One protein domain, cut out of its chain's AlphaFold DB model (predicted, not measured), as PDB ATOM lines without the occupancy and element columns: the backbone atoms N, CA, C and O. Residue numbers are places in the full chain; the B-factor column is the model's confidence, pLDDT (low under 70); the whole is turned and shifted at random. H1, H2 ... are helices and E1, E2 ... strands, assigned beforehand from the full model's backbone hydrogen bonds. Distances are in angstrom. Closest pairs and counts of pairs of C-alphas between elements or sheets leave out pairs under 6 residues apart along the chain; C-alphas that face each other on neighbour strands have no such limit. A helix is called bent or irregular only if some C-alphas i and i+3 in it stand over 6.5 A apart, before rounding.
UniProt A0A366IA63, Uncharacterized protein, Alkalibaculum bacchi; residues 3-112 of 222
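AT A GLANCE: This is residues 3 to 112 of the 222 residues of an uncharacterized protein of Alkalibaculum bacchi (UniProt A0A366IA63). Two small three-stranded sheets, E1 E2 E3 and E4 E5 E6, come together at E3 and E4, with H1 packed on both sheets at one end and H2 packed on E1 at the opposite end. The long link from E2 to E3, residues 21 to 38, has no named element, and its C-alphas lie 9 to 22 A from the mean of all C-alphas; Asn 26 on it and Gly 11, between E1 and E2, have the two C-alphas farthest apart. The printed part has 110 residues, with two named helices and six named strands in the order E1 E2 E3 E4 E5 H1 E6 H2; both sheets are antiparallel, and the class is mixed, helices and strands. The whole is compact, with a radius of gyration of the C-alphas of 13.3 A and spans of 38 by 27 by 27 A.

IN THESE COORDINATES: E1 is residues 3 to 9, 18.6 A long, and begins at C-alpha 3, (-52.371, -52.295, -11.122). E2, residues 12 to 20, is the longest strand at 25.2 A. E3 is residues 39 to 44, E4 residues 55 to 58 and E5 residues 68 to 72. H1 is residues 73 to 83, 15.4 A, beginning at (-44.268, -44.490, -29.802). E6 is residues 91 to 95. H2 is residues 98 to 110, 19.4 A, ending at (-45.444, -52.346, -1.871); it is irregular, with C-alphas 99 and 102 7.4 A apart.

HOW THE PARTS SIT: E1, E2 and E3 form a meander, each strand the antiparallel neighbour of the one before, in a sheet twisted, up to 4.3 A off its best plane. In the hairpin E1 and E2, N 5 and O 16 are 3.0 A apart; in the hairpin E2 and E3, N 17 and O 43 are 3.0 A apart. The closest C-alphas of E3 and E4 are those of Cys 39 and Cys 57, 6.8 A apart. In the hairpin E4 and E5, N 56 and O 70 are 2.9 A apart; between E5 and E6, N 71 and O 92 are 2.8 A apart. H1 on one face of the sheet E4 E5 E6 makes two layers, helix over sheet; it stands up from that sheet, and its closest C-alphas to E6 are those of Leu 76 and Ser 91, 6.6 A. H1 is also on the sheet E1 E2 E3, at a height of 8.8 A. H2 is on that sheet too, only just over E1 with 3 C-alphas, Phe 3 and Tyr 104 being the closest C-alphas at 6.6 A. H1 and H2 are apart. Every O i to N i+4 pair is within hydrogen-bond range in H1, and 7 of 9 in H2.

THE WHOLE: The C-alphas of Gly 11 and Asn 26 are the farthest apart, 40.7 A. The printed part has no cut. The link E2 to E3 is long, with 18 residues. Mean pLDDT of the printed part is 74.2; 36 residues are under 70, among them residues 20 to 40 and 58 to 66.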
ATOM      1  N   PHE A   3     -51.387 -53.359 -11.288       86.62
ATOM      2  CA  PHE A   3     -52.371 -52.295 -11.122       86.62
ATOM      3  C   PHE A   3     -53.181 -52.154 -12.404       86.62
ATOM      4  O   PHE A   3     -52.625 -52.144 -13.502       86.62
ATOM      5  N   ILE A   4     -54.501 -52.070 -12.254       91.12
ATOM      6  CA  ILE A   4     -55.443 -52.003 -13.367       91.12
ATOM      7  C   ILE A   4     -56.410 -50.855 -13.116       91.12
ATOM      8  O   ILE A   4     -56.985 -50.753 -12.030       91.12
ATOM      9  N   PHE A   5     -56.636 -50.029 -14.132       92.19
ATOM     10  CA  PHE A   5     -57.717 -49.052 -14.119       92.19
ATOM     11  C   PHE A   5     -58.372 -48.917 -15.487       92.19
ATOM     12  O   PHE A   5     -57.845 -49.349 -16.512       92.19
ATOM     13  N   LYS A   6     -59.545 -48.291 -15.479       92.50
ATOM     14  CA  LYS A   6     -60.319 -47.984 -16.674       92.50
ATOM     15  C   LYS A   6     -60.432 -46.482 -16.843       92.50
ATOM     16  O   LYS A   6     -60.524 -45.753 -15.853       92.50
ATOM     17  N   LYS A   7     -60.440 -46.022 -18.088       91.25
ATOM     18  CA  LYS A   7     -60.639 -44.613 -18.415       91.25
ATOM     19  C   LYS A   7     -61.374 -44.475 -19.738       91.25
ATOM     20  O   LYS A   7     -61.009 -45.137 -20.704       91.25
ATOM     21  N   ASP A   8     -62.363 -43.589 -19.779       89.62
ATOM     22  CA  ASP A   8     -62.942 -43.153 -21.045       89.62
ATOM     23  C   ASP A   8     -61.958 -42.237 -21.778       89.62
ATOM     24  O   ASP A   8     -61.472 -41.241 -21.225       89.62
ATOM     25  N   ILE A   9     -61.629 -42.605 -23.010       87.88
ATOM     26  CA  ILE A   9     -60.807 -41.815 -23.913       87.88
ATOM     27  C   ILE A   9     -61.568 -41.731 -25.229       87.88
ATOM     28  O   ILE A   9     -61.740 -42.728 -25.926       87.88
ATOM     29  N   ASN A  10     -62.017 -40.522 -25.568       84.69
ATOM     30  CA  ASN A  10     -62.764 -40.254 -26.796       84.69
ATOM     31  C   ASN A  10     -64.043 -41.113 -26.932       84.69
ATOM     32  O   ASN A  10     -64.336 -41.625 -28.012       84.69
ATOM     33  N   GLY A  11     -64.788 -41.308 -25.833       83.25
ATOM     34  CA  GLY A  11     -66.031 -42.090 -25.821       83.25
ATOM     35  C   GLY A  11     -65.823 -43.605 -25.879       83.25
ATOM     36  O   GLY A  11     -66.760 -44.347 -26.182       83.25
ATOM     37  N   LYS A  12     -64.593 -44.073 -25.646       88.19
ATOM     38  CA  LYS A  12     -64.239 -45.489 -25.565       88.19
ATOM     39  C   LYS A  12     -63.623 -45.794 -24.211       88.19
ATOM     40  O   LYS A  12     -62.654 -45.158 -23.799       88.19
ATOM     41  N   GLU A  13     -64.143 -46.821 -23.548       92.88
ATOM     42  CA  GLU A  13     -63.532 -47.352 -22.333       92.88
ATOM     43  C   GLU A  13     -62.230 -48.084 -22.688       92.88
ATOM     44  O   GLU A  13     -62.230 -49.091 -23.398       92.88
ATOM     45  N   VAL A  14     -61.113 -47.579 -22.173       92.88
ATOM     46  CA  VAL A  14     -59.786 -48.179 -22.317       92.88
ATOM     47  C   VAL A  14     -59.353 -48.750 -20.973       92.88
ATOM     48  O   VAL A  14     -59.460 -48.085 -19.938       92.88
ATOM     49  N   VAL A  15     -58.850 -49.985 -20.984       93.25
ATOM     50  CA  VAL A  15     -58.323 -50.655 -19.788       93.25
ATOM     51  C   VAL A  15     -56.804 -50.572 -19.802       93.25
ATOM     52  O   VAL A  15     -56.172 -51.038 -20.744       93.25
ATOM     53  N   PHE A  16     -56.212 -50.019 -18.753       90.75
ATOM     54  CA  PHE A  16     -54.766 -49.985 -18.570       90.75
ATOM     55  C   PHE A  16     -54.387 -50.989 -17.493       90.75
ATOM     56  O   PHE A  16     -54.905 -50.915 -16.380       90.75
ATOM     57  N   GLU A  17     -53.481 -51.905 -17.813       89.81
ATOM     58  CA  GLU A  17     -52.904 -52.853 -16.860       89.81
ATOM     59  C   GLU A  17     -51.387 -52.675 -16.847       89.81
ATOM     60  O   GLU A  17     -50.728 -52.709 -17.885       89.81
ATOM     61  N   VAL A  18     -50.828 -52.494 -15.655       84.88
ATOM     62  CA  VAL A  18     -49.391 -52.365 -15.450       84.88
ATOM     63  C   VAL A  18     -48.913 -53.384 -14.435       84.88
ATOM     64  O   VAL A  18     -49.541 -53.586 -13.398       84.88
ATOM     65  N   VAL A  19     -47.765 -53.996 -14.704       76.00
ATOM     66  CA  VAL A  19     -47.000 -54.721 -13.691       76.00
ATOM     67  C   VAL A  19     -45.701 -53.969 -13.493       76.00
ATOM     68  O   VAL A  19     -44.835 -53.951 -14.370       76.00
ATOM     69  N   ALA A  20     -45.555 -53.341 -12.335       67.56
ATOM     70  CA  ALA A  20     -44.321 -52.670 -11.959       67.56
ATOM     71  C   ALA A  20     -43.378 -53.650 -11.240       67.56
ATOM     72  O   ALA A  20     -43.816 -54.501 -10.453       67.56
ATOM     73  N   LYS A  21     -42.079 -53.527 -11.534       60.09
ATOM     74  CA  LYS A  21     -40.984 -54.154 -10.783       60.09
ATOM     75  C   LYS A  21     -40.131 -53.050 -10.152       60.09
ATOM     76  O   LYS A  21     -40.039 -51.976 -10.752       60.09
ATOM     77  N   PRO A  22     -39.509 -53.300  -8.986       52.44
ATOM     78  CA  PRO A  22     -38.537 -52.374  -8.414       52.44
ATOM     79  C   PRO A  22     -37.432 -52.100  -9.434       52.44
ATOM     80  O   PRO A  22     -37.003 -53.009 -10.155       52.44
ATOM     81  N   HIS A  23     -36.986 -50.853  -9.523       50.91
ATOM     82  CA  HIS A  23     -35.858 -50.514 -10.381       50.91
ATOM     83  C   HIS A  23     -34.548 -50.978  -9.732       50.91
ATOM     84  O   HIS A  23     -34.427 -51.001  -8.511       50.91
ATOM     85  N   SER A  24     -33.544 -51.325 -10.539       40.53
ATOM     86  CA  SER A  24     -32.169 -51.372 -10.032       40.53
ATOM     87  C   SER A  24     -31.657 -49.931  -9.900       40.53
ATOM     88  O   SER A  24     -31.809 -49.176 -10.862       40.53
ATOM     89  N   PRO A  25     -31.008 -49.546  -8.788       44.84
ATOM     90  CA  PRO A  25     -30.747 -48.146  -8.409       44.84
ATOM     91  C   PRO A  25     -29.909 -47.310  -9.401       44.84
ATOM     92  O   PRO A  25     -29.789 -46.103  -9.249       44.84
ATOM     93  N   ASN A  26     -29.361 -47.900 -10.466       33.25
ATOM     94  CA  ASN A  26     -28.326 -47.261 -11.284       33.25
ATOM     95  C   ASN A  26     -28.807 -46.447 -12.495       33.25
ATOM     96  O   ASN A  26     -27.967 -45.960 -13.250       33.25
ATOM     97  N   LYS A  27     -30.114 -46.287 -12.747       36.69
ATOM     98  CA  LYS A  27     -30.590 -45.418 -13.850       36.69
ATOM     99  C   LYS A  27     -31.888 -44.706 -13.507       36.69
ATOM    100  O   LYS A  27     -32.931 -45.042 -14.070       36.69
ATOM    101  N   LEU A  28     -31.834 -43.749 -12.593       39.84
ATOM    102  CA  LEU A  28     -32.897 -42.759 -12.452       39.84
ATOM    103  C   LEU A  28     -33.080 -42.061 -13.806       39.84
ATOM    104  O   LEU A  28     -32.137 -41.507 -14.367       39.84
ATOM    105  N   ILE A  29     -34.278 -42.174 -14.383       39.12
ATOM    106  CA  ILE A  29     -34.643 -41.418 -15.580       39.12
ATOM    107  C   ILE A  29     -34.808 -39.974 -15.126       39.12
ATOM    108  O   ILE A  29     -35.807 -39.599 -14.519       39.12
ATOM    109  N   THR A  30     -33.781 -39.190 -15.406       45.59
ATOM    110  CA  THR A  30     -33.725 -37.756 -15.211       45.59
ATOM    111  C   THR A  30     -34.611 -37.085 -16.270       45.59
ATOM    112  O   THR A  30     -34.360 -37.224 -17.465       45.59
ATOM    113  N   ALA A  31     -35.717 -36.475 -15.824       30.67
ATOM    114  CA  ALA A  31     -36.539 -35.445 -16.496       30.67
ATOM    115  C   ALA A  31     -38.004 -35.527 -16.026       30.67
ATOM    116  O   ALA A  31     -38.900 -35.776 -16.828       30.67
ATOM    117  N   SER A  32     -38.235 -35.388 -14.721       32.88
ATOM    118  CA  SER A  32     -39.482 -34.899 -14.117       32.88
ATOM    119  C   SER A  32     -39.495 -35.277 -12.646       32.88
ATOM    120  O   SER A  32     -39.209 -36.423 -12.314       32.88
ATOM    121  N   LYS A  33     -39.924 -34.343 -11.806       38.16
ATOM    122  CA  LYS A  33     -40.334 -34.421 -10.405       38.16
ATOM    123  C   LYS A  33     -40.597 -35.781  -9.734       38.16
ATOM    124  O   LYS A  33     -40.451 -35.827  -8.524       38.16
ATOM    125  N   TYR A  34     -41.045 -36.846 -10.386       41.72
ATOM    126  CA  TYR A  34     -41.275 -38.132  -9.723       41.72
ATOM    127  C   TYR A  34     -40.647 -39.248 -10.543       41.72
ATOM    128  O   TYR A  34     -40.822 -39.309 -11.760       41.72
ATOM    129  N   THR A  35     -39.904 -40.102  -9.851       48.09
ATOM    130  CA  THR A  35     -39.222 -41.299 -10.334       48.09
ATOM    131  C   THR A  35     -40.093 -42.034 -11.348       48.09
ATOM    132  O   THR A  35     -41.129 -42.599 -11.009       48.09
ATOM    133  N   GLY A  36     -39.700 -42.006 -12.622       46.53
ATOM    134  CA  GLY A  36     -40.354 -42.821 -13.635       46.53
ATOM    135  C   GLY A  36     -40.108 -44.293 -13.316       46.53
ATOM    136  O   GLY A  36     -38.973 -44.754 -13.435       46.53
ATOM    137  N   TYR A  37     -41.138 -45.044 -12.926       56.97
ATOM    138  CA  TYR A  37     -40.987 -46.490 -12.746       56.97
ATOM    139  C   TYR A  37     -40.876 -47.147 -14.119       56.97
ATOM    140  O   TYR A  37     -41.673 -46.861 -15.019       56.97
ATOM    141  N   LYS A  38     -39.906 -48.054 -14.290       56.91
ATOM    142  CA  LYS A  38     -39.909 -48.946 -15.449       56.91
ATOM    143  C   LYS A  38     -41.014 -49.968 -15.253       56.91
ATOM    144  O   LYS A  38     -40.930 -50.876 -14.428       56.91
ATOM    145  N   CYS A  39     -42.067 -49.789 -16.027       65.62
ATOM    146  CA  CYS A  39     -43.176 -50.708 -16.066       65.62
ATOM    147  C   CYS A  39     -42.611 -52.031 -16.678       65.62
ATOM    148  O   CYS A  39     -41.970 -52.020 -17.728       65.62
ATOM    149  N   SER A  40     -42.697 -53.163 -15.969       67.31
ATOM    150  CA  SER A  40     -42.108 -54.446 -16.420       67.31
ATOM    151  C   SER A  40     -42.987 -55.183 -17.424       67.31
ATOM    152  O   SER A  40     -42.498 -55.997 -18.197       67.31
ATOM    153  N   LEU A  41     -44.274 -54.855 -17.395       77.38
ATOM    154  CA  LEU A  41     -45.284 -55.209 -18.371       77.38
ATOM    155  C   LEU A  41     -46.294 -54.063 -18.391       77.38
ATOM    156  O   LEU A  41     -46.615 -53.495 -17.341       77.38
ATOM    157  N   PHE A  42     -46.777 -53.727 -19.580       82.62
ATOM    158  CA  PHE A  42     -47.839 -52.751 -19.765       82.62
ATOM    159  C   PHE A  42     -48.785 -53.238 -20.856       82.62
ATOM    160  O   PHE A  42     -48.340 -53.659 -21.926       82.62
ATOM    161  N   LYS A  43     -50.083 -53.185 -20.573       88.44
ATOM    162  CA  LYS A  43     -51.150 -53.602 -21.476       88.44
ATOM    163  C   LYS A  43     -52.169 -52.486 -21.644       88.44
ATOM    164  O   LYS A  43     -52.577 -51.859 -20.664       88.44
ATOM    165  N   ILE A  44     -52.622 -52.301 -22.882       88.88
ATOM    166  CA  ILE A  44     -53.741 -51.421 -23.228       88.88
ATOM    167  C   ILE A  44     -54.841 -52.290 -23.834       88.88
ATOM    168  O   ILE A  44     -54.652 -52.932 -24.866       88.88
ATOM    169  N   SER A  45     -55.979 -52.364 -23.149       89.81
ATOM    170  CA  SER A  45     -57.136 -53.193 -23.501       89.81
ATOM    171  C   SER A  45     -56.755 -54.646 -23.823       89.81
ATOM    172  O   SER A  45     -57.180 -55.215 -24.824       89.81
ATOM    173  N   GLY A  46     -55.910 -55.237 -22.967       86.19
ATOM    174  CA  GLY A  46     -55.462 -56.633 -23.060       86.19
ATOM    175  C   GLY A  46     -54.299 -56.889 -24.024       86.19
ATOM    176  O   GLY A  46     -53.734 -57.981 -23.997       86.19
ATOM    177  N   LYS A  47     -53.898 -55.903 -24.836       88.62
ATOM    178  CA  LYS A  47     -52.740 -56.004 -25.733       88.62
ATOM    179  C   LYS A  47     -51.472 -55.559 -25.015       88.62
ATOM    180  O   LYS A  47     -51.409 -54.432 -24.529       88.62
ATOM    181  N   GLU A  48     -50.495 -56.453 -24.933       88.00
ATOM    182  CA  GLU A  48     -49.197 -56.202 -24.303       88.00
ATOM    183  C   GLU A  48     -48.276 -55.422 -25.238       88.00
ATOM    184  O   GLU A  48     -48.201 -55.728 -26.426       88.00
ATOM    185  N   LEU A  49     -47.596 -54.414 -24.693       83.88
ATOM    186  CA  LEU A  49     -46.596 -53.649 -25.431       83.88
ATOM    187  C   LEU A  49     -45.309 -54.453 -25.579       83.88
ATOM    188  O   LEU A  49     -44.801 -55.002 -24.599       83.88
ATOM    189  N   SER A  50     -44.738 -54.441 -26.782       80.81
ATOM    190  CA  SER A  50     -43.435 -55.057 -27.035       80.81
ATOM    191  C   SER A  50     -42.298 -54.284 -26.357       80.81
ATOM    192  O   SER A  50     -41.311 -54.883 -25.922       80.81
ATOM    193  N   GLN A  51     -42.451 -52.961 -26.203       77.62
ATOM    194  CA  GLN A  51     -41.480 -52.086 -25.549       77.62
ATOM    195  C   GLN A  51     -42.084 -51.328 -24.367       77.62
ATOM    196  O   GLN A  51     -42.622 -50.231 -24.493       77.62
ATOM    197  N   THR A  52     -41.894 -51.837 -23.152       71.62
ATOM    198  CA  THR A  52     -42.376 -51.134 -21.952       71.62
ATOM    199  C   THR A  52     -41.642 -49.817 -21.667       71.62
ATOM    200  O   THR A  52     -42.139 -48.992 -20.904       71.62
ATOM    201  N   SER A  53     -40.493 -49.564 -22.312       68.06
ATOM    202  CA  SER A  53     -39.786 -48.271 -22.287       68.06
ATOM    203  C   SER A  53     -40.549 -47.123 -22.950       68.06
ATOM    204  O   SER A  53     -40.170 -45.957 -22.785       68.06
ATOM    205  N   ASP A  54     -41.604 -47.442 -23.697       69.56
ATOM    206  CA  ASP A  54     -42.519 -46.475 -24.296       69.56
ATOM    207  C   ASP A  54     -43.562 -45.940 -23.317       69.56
ATOM    208  O   ASP A  54     -44.289 -44.997 -23.632       69.56
ATOM    209  N   VAL A  55     -43.573 -46.475 -22.094       69.94
ATOM    210  CA  VAL A  55     -44.397 -45.983 -21.001       69.94
ATOM    211  C   VAL A  55     -43.517 -45.516 -19.857       69.94
ATOM    212  O   VAL A  55     -42.600 -46.210 -19.415       69.94
ATOM    213  N   ARG A  56     -43.818 -44.325 -19.345       73.25
ATOM    214  CA  ARG A  56     -43.276 -43.849 -18.074       73.25
ATOM    215  C   ARG A  56     -44.409 -43.678 -17.079       73.25
ATOM    216  O   ARG A  56     -45.408 -43.018 -17.360       73.25
ATOM    217  N   CYS A  57     -44.237 -44.313 -15.932       70.62
ATOM    218  CA  CYS A  57     -45.183 -44.330 -14.834       70.62
ATOM    219  C   CYS A  57     -44.808 -43.187 -13.847       70.62
ATOM    220  O   CYS A  57     -43.720 -43.254 -13.280       70.62
ATOM    221  N   TYR A  58     -45.645 -42.151 -13.660       65.44
ATOM    222  CA  TYR A  58     -45.359 -40.974 -12.809       65.44
ATOM    223  C   TYR A  58     -46.401 -40.779 -11.690       65.44
ATOM    224  O   TYR A  58     -47.596 -40.966 -11.918       65.44
ATOM    225  N   LEU A  59     -45.970 -40.327 -10.505       59.81
ATOM    226  CA  LEU A  59     -46.870 -39.969  -9.391       59.81
ATOM    227  C   LEU A  59     -47.513 -38.581  -9.565       59.81
ATOM    228  O   LEU A  59     -48.647 -38.365  -9.161       59.81
ATOM    229  N   GLU A  60     -46.794 -37.646 -10.174       55.31
ATOM    230  CA  GLU A  60     -47.297 -36.351 -10.636       55.31
ATOM    231  C   GLU A  60     -46.302 -35.801 -11.674       55.31
ATOM    232  O   GLU A  60     -45.208 -36.337 -11.871       55.31
ATOM    233  N   THR A  61     -46.679 -34.769 -12.419       53.38
ATOM    234  CA  THR A  61     -45.778 -34.085 -13.358       53.38
ATOM    235  C   THR A  61     -45.935 -32.579 -13.209       53.38
ATOM    236  O   THR A  61     -46.951 -32.109 -12.707       53.38
ATOM    237  N   HIS A  62     -44.983 -31.795 -13.722       50.44
ATOM    238  CA  HIS A  62     -45.128 -30.334 -13.777       50.44
ATOM    239  C   HIS A  62     -46.359 -29.873 -14.590       50.44
ATOM    240  O   HIS A  62     -46.767 -28.723 -14.477       50.44
ATOM    241  N   GLN A  63     -46.952 -30.755 -15.408       50.88
ATOM    242  CA  GLN A  63     -48.114 -30.458 -16.258       50.88
ATOM    243  C   GLN A  63     -49.440 -30.990 -15.700       50.88
ATOM    244  O   GLN A  63     -50.506 -30.603 -16.185       50.88
ATOM    245  N   LYS A  64     -49.399 -31.932 -14.748       58.00
ATOM    246  CA  LYS A  64     -50.571 -32.654 -14.237       58.00
ATOM    247  C   LYS A  64     -50.379 -32.987 -12.767       58.00
ATOM    248  O   LYS A  64     -49.472 -33.749 -12.443       58.00
ATOM    249  N   THR A  65     -51.285 -32.482 -11.937       60.34
ATOM    250  CA  THR A  65     -51.449 -32.886 -10.539       60.34
ATOM    251  C   THR A  65     -51.994 -34.313 -10.476       60.34
ATOM    252  O   THR A  65     -53.015 -34.612 -11.103       60.34
ATOM    253  N   GLY A  66     -51.326 -35.186  -9.723       61.50
ATOM    254  CA  GLY A  66     -51.725 -36.582  -9.521       61.50
ATOM    255  C   GLY A  66     -51.155 -37.598 -10.529       61.50
ATOM    256  O   GLY A  66     -50.515 -37.225 -11.519       61.50
ATOM    257  N   PRO A  67     -51.372 -38.901 -10.265       73.00
ATOM    258  CA  PRO A  67     -50.661 -39.981 -10.936       73.00
ATOM    259  C   PRO A  67     -51.040 -40.105 -12.411       73.00
ATOM    260  O   PRO A  67     -52.197 -39.955 -12.811       73.00
ATOM    261  N   VAL A  68     -50.039 -40.356 -13.252       79.81
ATOM    262  CA  VAL A  68     -50.164 -40.256 -14.706       79.81
ATOM    263  C   VAL A  68     -49.221 -41.219 -15.420       79.81
ATOM    264  O   VAL A  68     -48.076 -41.424 -15.021       79.81
ATOM    265  N   PHE A  69     -49.691 -41.784 -16.527       81.56
ATOM    266  CA  PHE A  69     -48.848 -42.499 -17.478       81.56
ATOM    267  C   PHE A  69     -48.497 -41.604 -18.652       81.56
ATOM    268  O   PHE A  69     -49.374 -41.012 -19.272       81.56
ATOM    269  N   TYR A  70     -47.216 -41.514 -18.974       80.31
ATOM    270  CA  TYR A  70     -46.746 -40.894 -20.201       80.31
ATOM    271  C   TYR A  70     -46.499 -41.972 -21.245       80.31
ATOM    272  O   TYR A  70     -45.672 -42.859 -21.033       80.31
ATOM    273  N   LEU A  71     -47.232 -41.882 -22.348       84.38
ATOM    274  CA  LEU A  71     -47.181 -42.802 -23.474       84.38
ATOM    275  C   LEU A  71     -46.475 -42.125 -24.648       84.38
ATOM    276  O   LEU A  71     -46.738 -40.958 -24.939       84.38
ATOM    277  N   LYS A  72     -45.612 -42.863 -25.341       86.06
ATOM    278  CA  LYS A  72     -44.981 -42.465 -26.609       86.06
ATOM    279  C   LYS A  72     -44.941 -43.659 -27.568       86.06
ATOM    280  O   LYS A  72     -45.201 -44.778 -27.134       86.06
ATOM    281  N   ASN A  73     -44.567 -43.430 -28.827       87.25
ATOM    282  CA  ASN A  73     -44.268 -44.490 -29.802       87.25
ATOM    283  C   ASN A  73     -45.360 -45.587 -29.848       87.25
ATOM    284  O   ASN A  73     -46.536 -45.259 -29.992       87.25
ATOM    285  N   GLU A  74     -44.988 -46.866 -29.670       87.38
ATOM    286  CA  GLU A  74     -45.886 -48.026 -29.741       87.38
ATOM    287  C   GLU A  74     -47.089 -47.882 -28.798       87.38
ATOM    288  O   GLU A  74     -48.223 -48.161 -29.183       87.38
ATOM    289  N   ALA A  75     -46.856 -47.394 -27.575       87.06
ATOM    290  CA  ALA A  75     -47.908 -47.220 -26.581       87.06
ATOM    291  C   ALA A  75     -48.962 -46.196 -27.019       87.06
ATOM    292  O   ALA A  75     -50.153 -46.377 -26.759       87.06
ATOM    293  N   LEU A  76     -48.522 -45.118 -27.675       89.69
ATOM    294  CA  LEU A  76     -49.417 -44.091 -28.195       89.69
ATOM    295  C   LEU A  76     -50.160 -44.591 -29.436       89.69
ATOM    296  O   LEU A  76     -51.383 -44.482 -29.473       89.69
ATOM    297  N   SER A  77     -49.454 -45.203 -30.391       89.81
ATOM    298  CA  SER A  77     -50.067 -45.754 -31.604       89.81
ATOM    299  C   SER A  77     -51.128 -46.807 -31.280       89.81
ATOM    300  O   SER A  77     -52.227 -46.773 -31.825       89.81
ATOM    301  N   LEU A  78     -50.861 -47.689 -30.313       91.44
ATOM    302  CA  LEU A  78     -51.841 -48.678 -29.871       91.44
ATOM    303  C   LEU A  78     -53.097 -48.026 -29.273       91.44
ATOM    304  O   LEU A  78     -54.216 -48.501 -29.486       91.44
ATOM    305  N   LEU A  79     -52.927 -46.948 -28.503       91.62
ATOM    306  CA  LEU A  79     -54.052 -46.214 -27.936       91.62
ATOM    307  C   LEU A  79     -54.872 -45.509 -29.025       91.62
ATOM    308  O   LEU A  79     -56.100 -45.538 -28.959       91.62
ATOM    309  N   GLU A  80     -54.209 -44.898 -30.006       92.12
ATOM    310  CA  GLU A  80     -54.833 -44.276 -31.179       92.12
ATOM    311  C   GLU A  80     -55.679 -45.285 -31.965       92.12
ATOM    312  O   GLU A  80     -56.856 -45.021 -32.228       92.12
ATOM    313  N   ASP A  81     -55.141 -46.482 -32.220       91.19
ATOM    314  CA  ASP A  81     -55.851 -47.582 -32.883       91.19
ATOM    315  C   ASP A  81     -57.100 -48.012 -32.101       91.19
ATOM    316  O   ASP A  81     -58.197 -48.127 -32.657       91.19
ATOM    317  N   ILE A  82     -56.965 -48.223 -30.785       90.31
ATOM    318  CA  ILE A  82     -58.092 -48.595 -29.912       90.31
ATOM    319  C   ILE A  82     -59.156 -47.498 -29.942       90.31
ATOM    320  O   ILE A  82     -60.349 -47.785 -30.088       90.31
ATOM    321  N   CYS A  83     -58.736 -46.239 -29.842       89.94
ATOM    322  CA  CYS A  83     -59.628 -45.090 -29.804       89.94
ATOM    323  C   CYS A  83     -60.194 -44.726 -31.188       89.94
ATOM    324  O   CYS A  83     -61.213 -44.043 -31.258       89.94
ATOM    325  N   ASN A  84     -59.639 -45.269 -32.279       90.81
ATOM    326  CA  ASN A  84     -59.916 -44.865 -33.662       90.81
ATOM    327  C   ASN A  84     -59.796 -43.340 -33.836       90.81
ATOM    328  O   ASN A  84     -60.717 -42.679 -34.317       90.81
ATOM    329  N   THR A  85     -58.696 -42.773 -33.339       88.62
ATOM    330  CA  THR A  85     -58.428 -41.330 -33.366       88.62
ATOM    331  C   THR A  85     -56.931 -41.069 -33.432       88.62
ATOM    332  O   THR A  85     -56.158 -41.893 -32.958       88.62
ATOM    333  N   SER A  86     -56.527 -39.918 -33.973       89.25
ATOM    334  CA  SER A  86     -55.151 -39.435 -33.856       89.25
ATOM    335  C   SER A  86     -55.099 -38.267 -32.884       89.25
ATOM    336  O   SER A  86     -55.864 -37.306 -33.001       89.25
ATOM    337  N   PHE A  87     -54.177 -38.335 -31.928       83.00
ATOM    338  CA  PHE A  87     -53.967 -37.272 -30.953       83.00
ATOM    339  C   PHE A  87     -53.054 -36.156 -31.482       83.00
ATOM    340  O   PHE A  87     -52.946 -35.128 -30.810       83.00
ATOM    341  N   ASN A  88     -52.436 -36.328 -32.662       82.50
ATOM    342  CA  ASN A  88     -51.511 -35.379 -33.302       82.50
ATOM    343  C   ASN A  88     -50.396 -34.884 -32.358       82.50
ATOM    344  O   ASN A  88     -50.107 -33.688 -32.288       82.50
ATOM    345  N   LYS A  89     -49.805 -35.794 -31.578       80.38
ATOM    346  CA  LYS A  89     -48.729 -35.504 -30.619       80.38
ATOM    347  C   LYS A  89     -47.712 -36.636 -30.626       80.38
ATOM    348  O   LYS A  89     -48.094 -37.787 -30.775       80.38
ATOM    349  N   ASP A  90     -46.452 -36.320 -30.342       79.56
ATOM    350  CA  ASP A  90     -45.394 -37.334 -30.190       79.56
ATOM    351  C   ASP A  90     -45.526 -38.145 -28.887       79.56
ATOM    352  O   ASP A  90     -44.879 -39.176 -28.691       79.56
ATOM    353  N   SER A  91     -46.342 -37.651 -27.951       83.31
ATOM    354  CA  SER A  91     -46.585 -38.280 -26.660       83.31
ATOM    355  C   SER A  91     -47.895 -37.830 -26.022       83.31
ATOM    356  O   SER A  91     -48.460 -36.785 -26.366       83.31
ATOM    357  N   LEU A  92     -48.376 -38.611 -25.056       83.94
ATOM    358  CA  LEU A  92     -49.623 -38.335 -24.356       83.94
ATOM    359  C   LEU A  92     -49.542 -38.678 -22.868       83.94
ATOM    360  O   LEU A  92     -49.078 -39.746 -22.479       83.94
ATOM    361  N   TYR A  93     -50.075 -37.780 -22.041       83.94
ATOM    362  CA  TYR A  93     -50.262 -37.996 -20.610       83.94
ATOM    363  C   TYR A  93     -51.670 -38.529 -20.314       83.94
ATOM    364  O   TYR A  93     -52.673 -37.867 -20.588       83.94
ATOM    365  N   ILE A  94     -51.746 -39.705 -19.696       85.56
ATOM    366  CA  ILE A  94     -52.968 -40.372 -19.256       85.56
ATOM    367  C   ILE A  94     -53.066 -40.304 -17.737       85.56
ATOM    368  O   ILE A  94     -52.448 -41.086 -17.023       85.56
ATOM    369  N   THR A  95     -53.856 -39.354 -17.235       84.56
ATOM    370  CA  THR A  95     -54.135 -39.242 -15.794       84.56
ATOM    371  C   THR A  95     -54.901 -40.465 -15.305       84.56
ATOM    372  O   THR A  95     -55.898 -40.842 -15.934       84.56
ATOM    373  N   ILE A  96     -54.454 -41.042 -14.193       85.56
ATOM    374  CA  ILE A  96     -55.159 -42.090 -13.457       85.56
ATOM    375  C   ILE A  96     -56.350 -41.432 -12.739       85.56
ATOM    376  O   ILE A  96     -56.154 -40.428 -12.055       85.56
ATOM    377  N   PRO A  97     -57.588 -41.935 -12.902       83.31
ATOM    378  CA  PRO A  97     -58.747 -41.341 -12.238       83.31
ATOM    379  C   PRO A  97     -58.619 -41.389 -10.710       83.31
ATOM    380  O   PRO A  97     -58.100 -42.367 -10.172       83.31
ATOM    381  N   GLU A  98     -59.156 -40.378 -10.017       80.00
ATOM    382  CA  GLU A  98     -58.999 -40.213  -8.559       80.00
ATOM    383  C   GLU A  98     -59.414 -41.465  -7.771       80.00
ATOM    384  O   GLU A  98     -58.734 -41.871  -6.838       80.00
ATOM    385  N   LEU A  99     -60.462 -42.165  -8.221       85.88
ATOM    386  CA  LEU A  99     -60.958 -43.393  -7.585       85.88
ATOM    387  C   LEU A  99     -59.958 -44.572  -7.593       85.88
ATOM    388  O   LEU A  99     -60.159 -45.561  -6.887       85.88
ATOM    389  N   TYR A 100     -58.896 -44.496  -8.400       85.50
ATOM    390  CA  TYR A 100     -57.823 -45.493  -8.468       85.50
ATOM    391  C   TYR A 100     -56.512 -45.011  -7.834       85.50
ATOM    392  O   TYR A 100     -55.558 -45.790  -7.769       85.50
ATOM    393  N   LYS A 101     -56.447 -43.761  -7.367       79.25
ATOM    394  CA  LYS A 101     -55.224 -43.130  -6.858       79.25
ATOM    395  C   LYS A 101     -54.638 -43.878  -5.665       79.25
ATOM    396  O   LYS A 101     -53.471 -44.250  -5.713       79.25
ATOM    397  N   ASP A 102     -55.449 -44.194  -4.660       77.94
ATOM    398  CA  ASP A 102     -54.967 -44.881  -3.451       77.94
ATOM    399  C   ASP A 102     -54.408 -46.271  -3.765       77.94
ATOM    400  O   ASP A 102     -53.373 -46.671  -3.243       77.94
ATOM    401  N   LYS A 103     -55.044 -46.998  -4.694       83.94
ATOM    402  CA  LYS A 103     -54.560 -48.309  -5.157       83.94
ATOM    403  C   LYS A 103     -53.238 -48.198  -5.910       83.94
ATOM    404  O   LYS A 103     -52.401 -49.093  -5.812       83.94
ATOM    405  N   TYR A 104     -53.062 -47.124  -6.676       79.56
ATOM    406  CA  TYR A 104     -51.804 -46.852  -7.356       79.56
ATOM    407  C   TYR A 104     -50.692 -46.563  -6.344       79.56
ATOM    408  O   TYR A 104     -49.631 -47.169  -6.438       79.56
ATOM    409  N   ILE A 105     -50.958 -45.723  -5.339       74.69
ATOM    410  CA  ILE A 105     -50.007 -45.404  -4.263       74.69
ATOM    411  C   ILE A 105     -49.626 -46.671  -3.486       74.69
ATOM    412  O   ILE A 105     -48.447 -46.991  -3.399       74.69
ATOM    413  N   GLN A 106     -50.601 -47.482  -3.066       76.50
ATOM    414  CA  GLN A 106     -50.341 -48.761  -2.389       76.50
ATOM    415  C   GLN A 106     -49.476 -49.717  -3.224       76.50
ATOM    416  O   GLN A 106     -48.630 -50.433  -2.684       76.50
ATOM    417  N   MET A 107     -49.671 -49.750  -4.550       78.62
ATOM    418  CA  MET A 107     -48.803 -50.528  -5.435       78.62
ATOM    419  C   MET A 107     -47.359 -50.018  -5.361       78.62
ATOM    420  O   MET A 107     -46.450 -50.842  -5.290       78.62
ATOM    421  N   LEU A 108     -47.140 -48.703  -5.372       71.56
ATOM    422  CA  LEU A 108     -45.805 -48.111  -5.270       71.56
ATOM    423  C   LEU A 108     -45.158 -48.393  -3.909       71.56
ATOM    424  O   LEU A 108     -44.022 -48.865  -3.883       71.56
ATOM    425  N   ASP A 109     -45.901 -48.229  -2.815       68.56
ATOM    426  CA  ASP A 109     -45.423 -48.512  -1.456       68.56
ATOM    427  C   ASP A 109     -44.986 -49.980  -1.314       68.56
ATOM    428  O   ASP A 109     -43.927 -50.290  -0.767       68.56
ATOM    429  N   SER A 110     -45.758 -50.909  -1.895       70.00
ATOM    430  CA  SER A 110     -45.444 -52.346  -1.871       70.00
ATOM    431  C   SER A 110     -44.166 -52.725  -2.628       70.00
ATOM    432  O   SER A 110     -43.631 -53.816  -2.429       70.00
ATOM    433  N   LEU A 111     -43.665 -51.848  -3.506       65.50
ATOM    434  CA  LEU A 111     -42.410 -52.058  -4.230       65.50
ATOM    435  C   LEU A 111     -41.179 -51.675  -3.395       65.50
ATOM    436  O   LEU A 111     -40.064 -51.792  -3.901       65.50
ATOM    437  N   GLY A 112     -41.363 -51.276  -2.128       54.22
ATOM    438  CA  GLY A 112     -40.279 -51.016  -1.178       54.22
ATOM    439  C   GLY A 112     -39.500 -49.735  -1.467       54.22
ATOM    440  O   GLY A 112     -38.386 -49.569  -0.981       54.22
TER     441      GLY A 112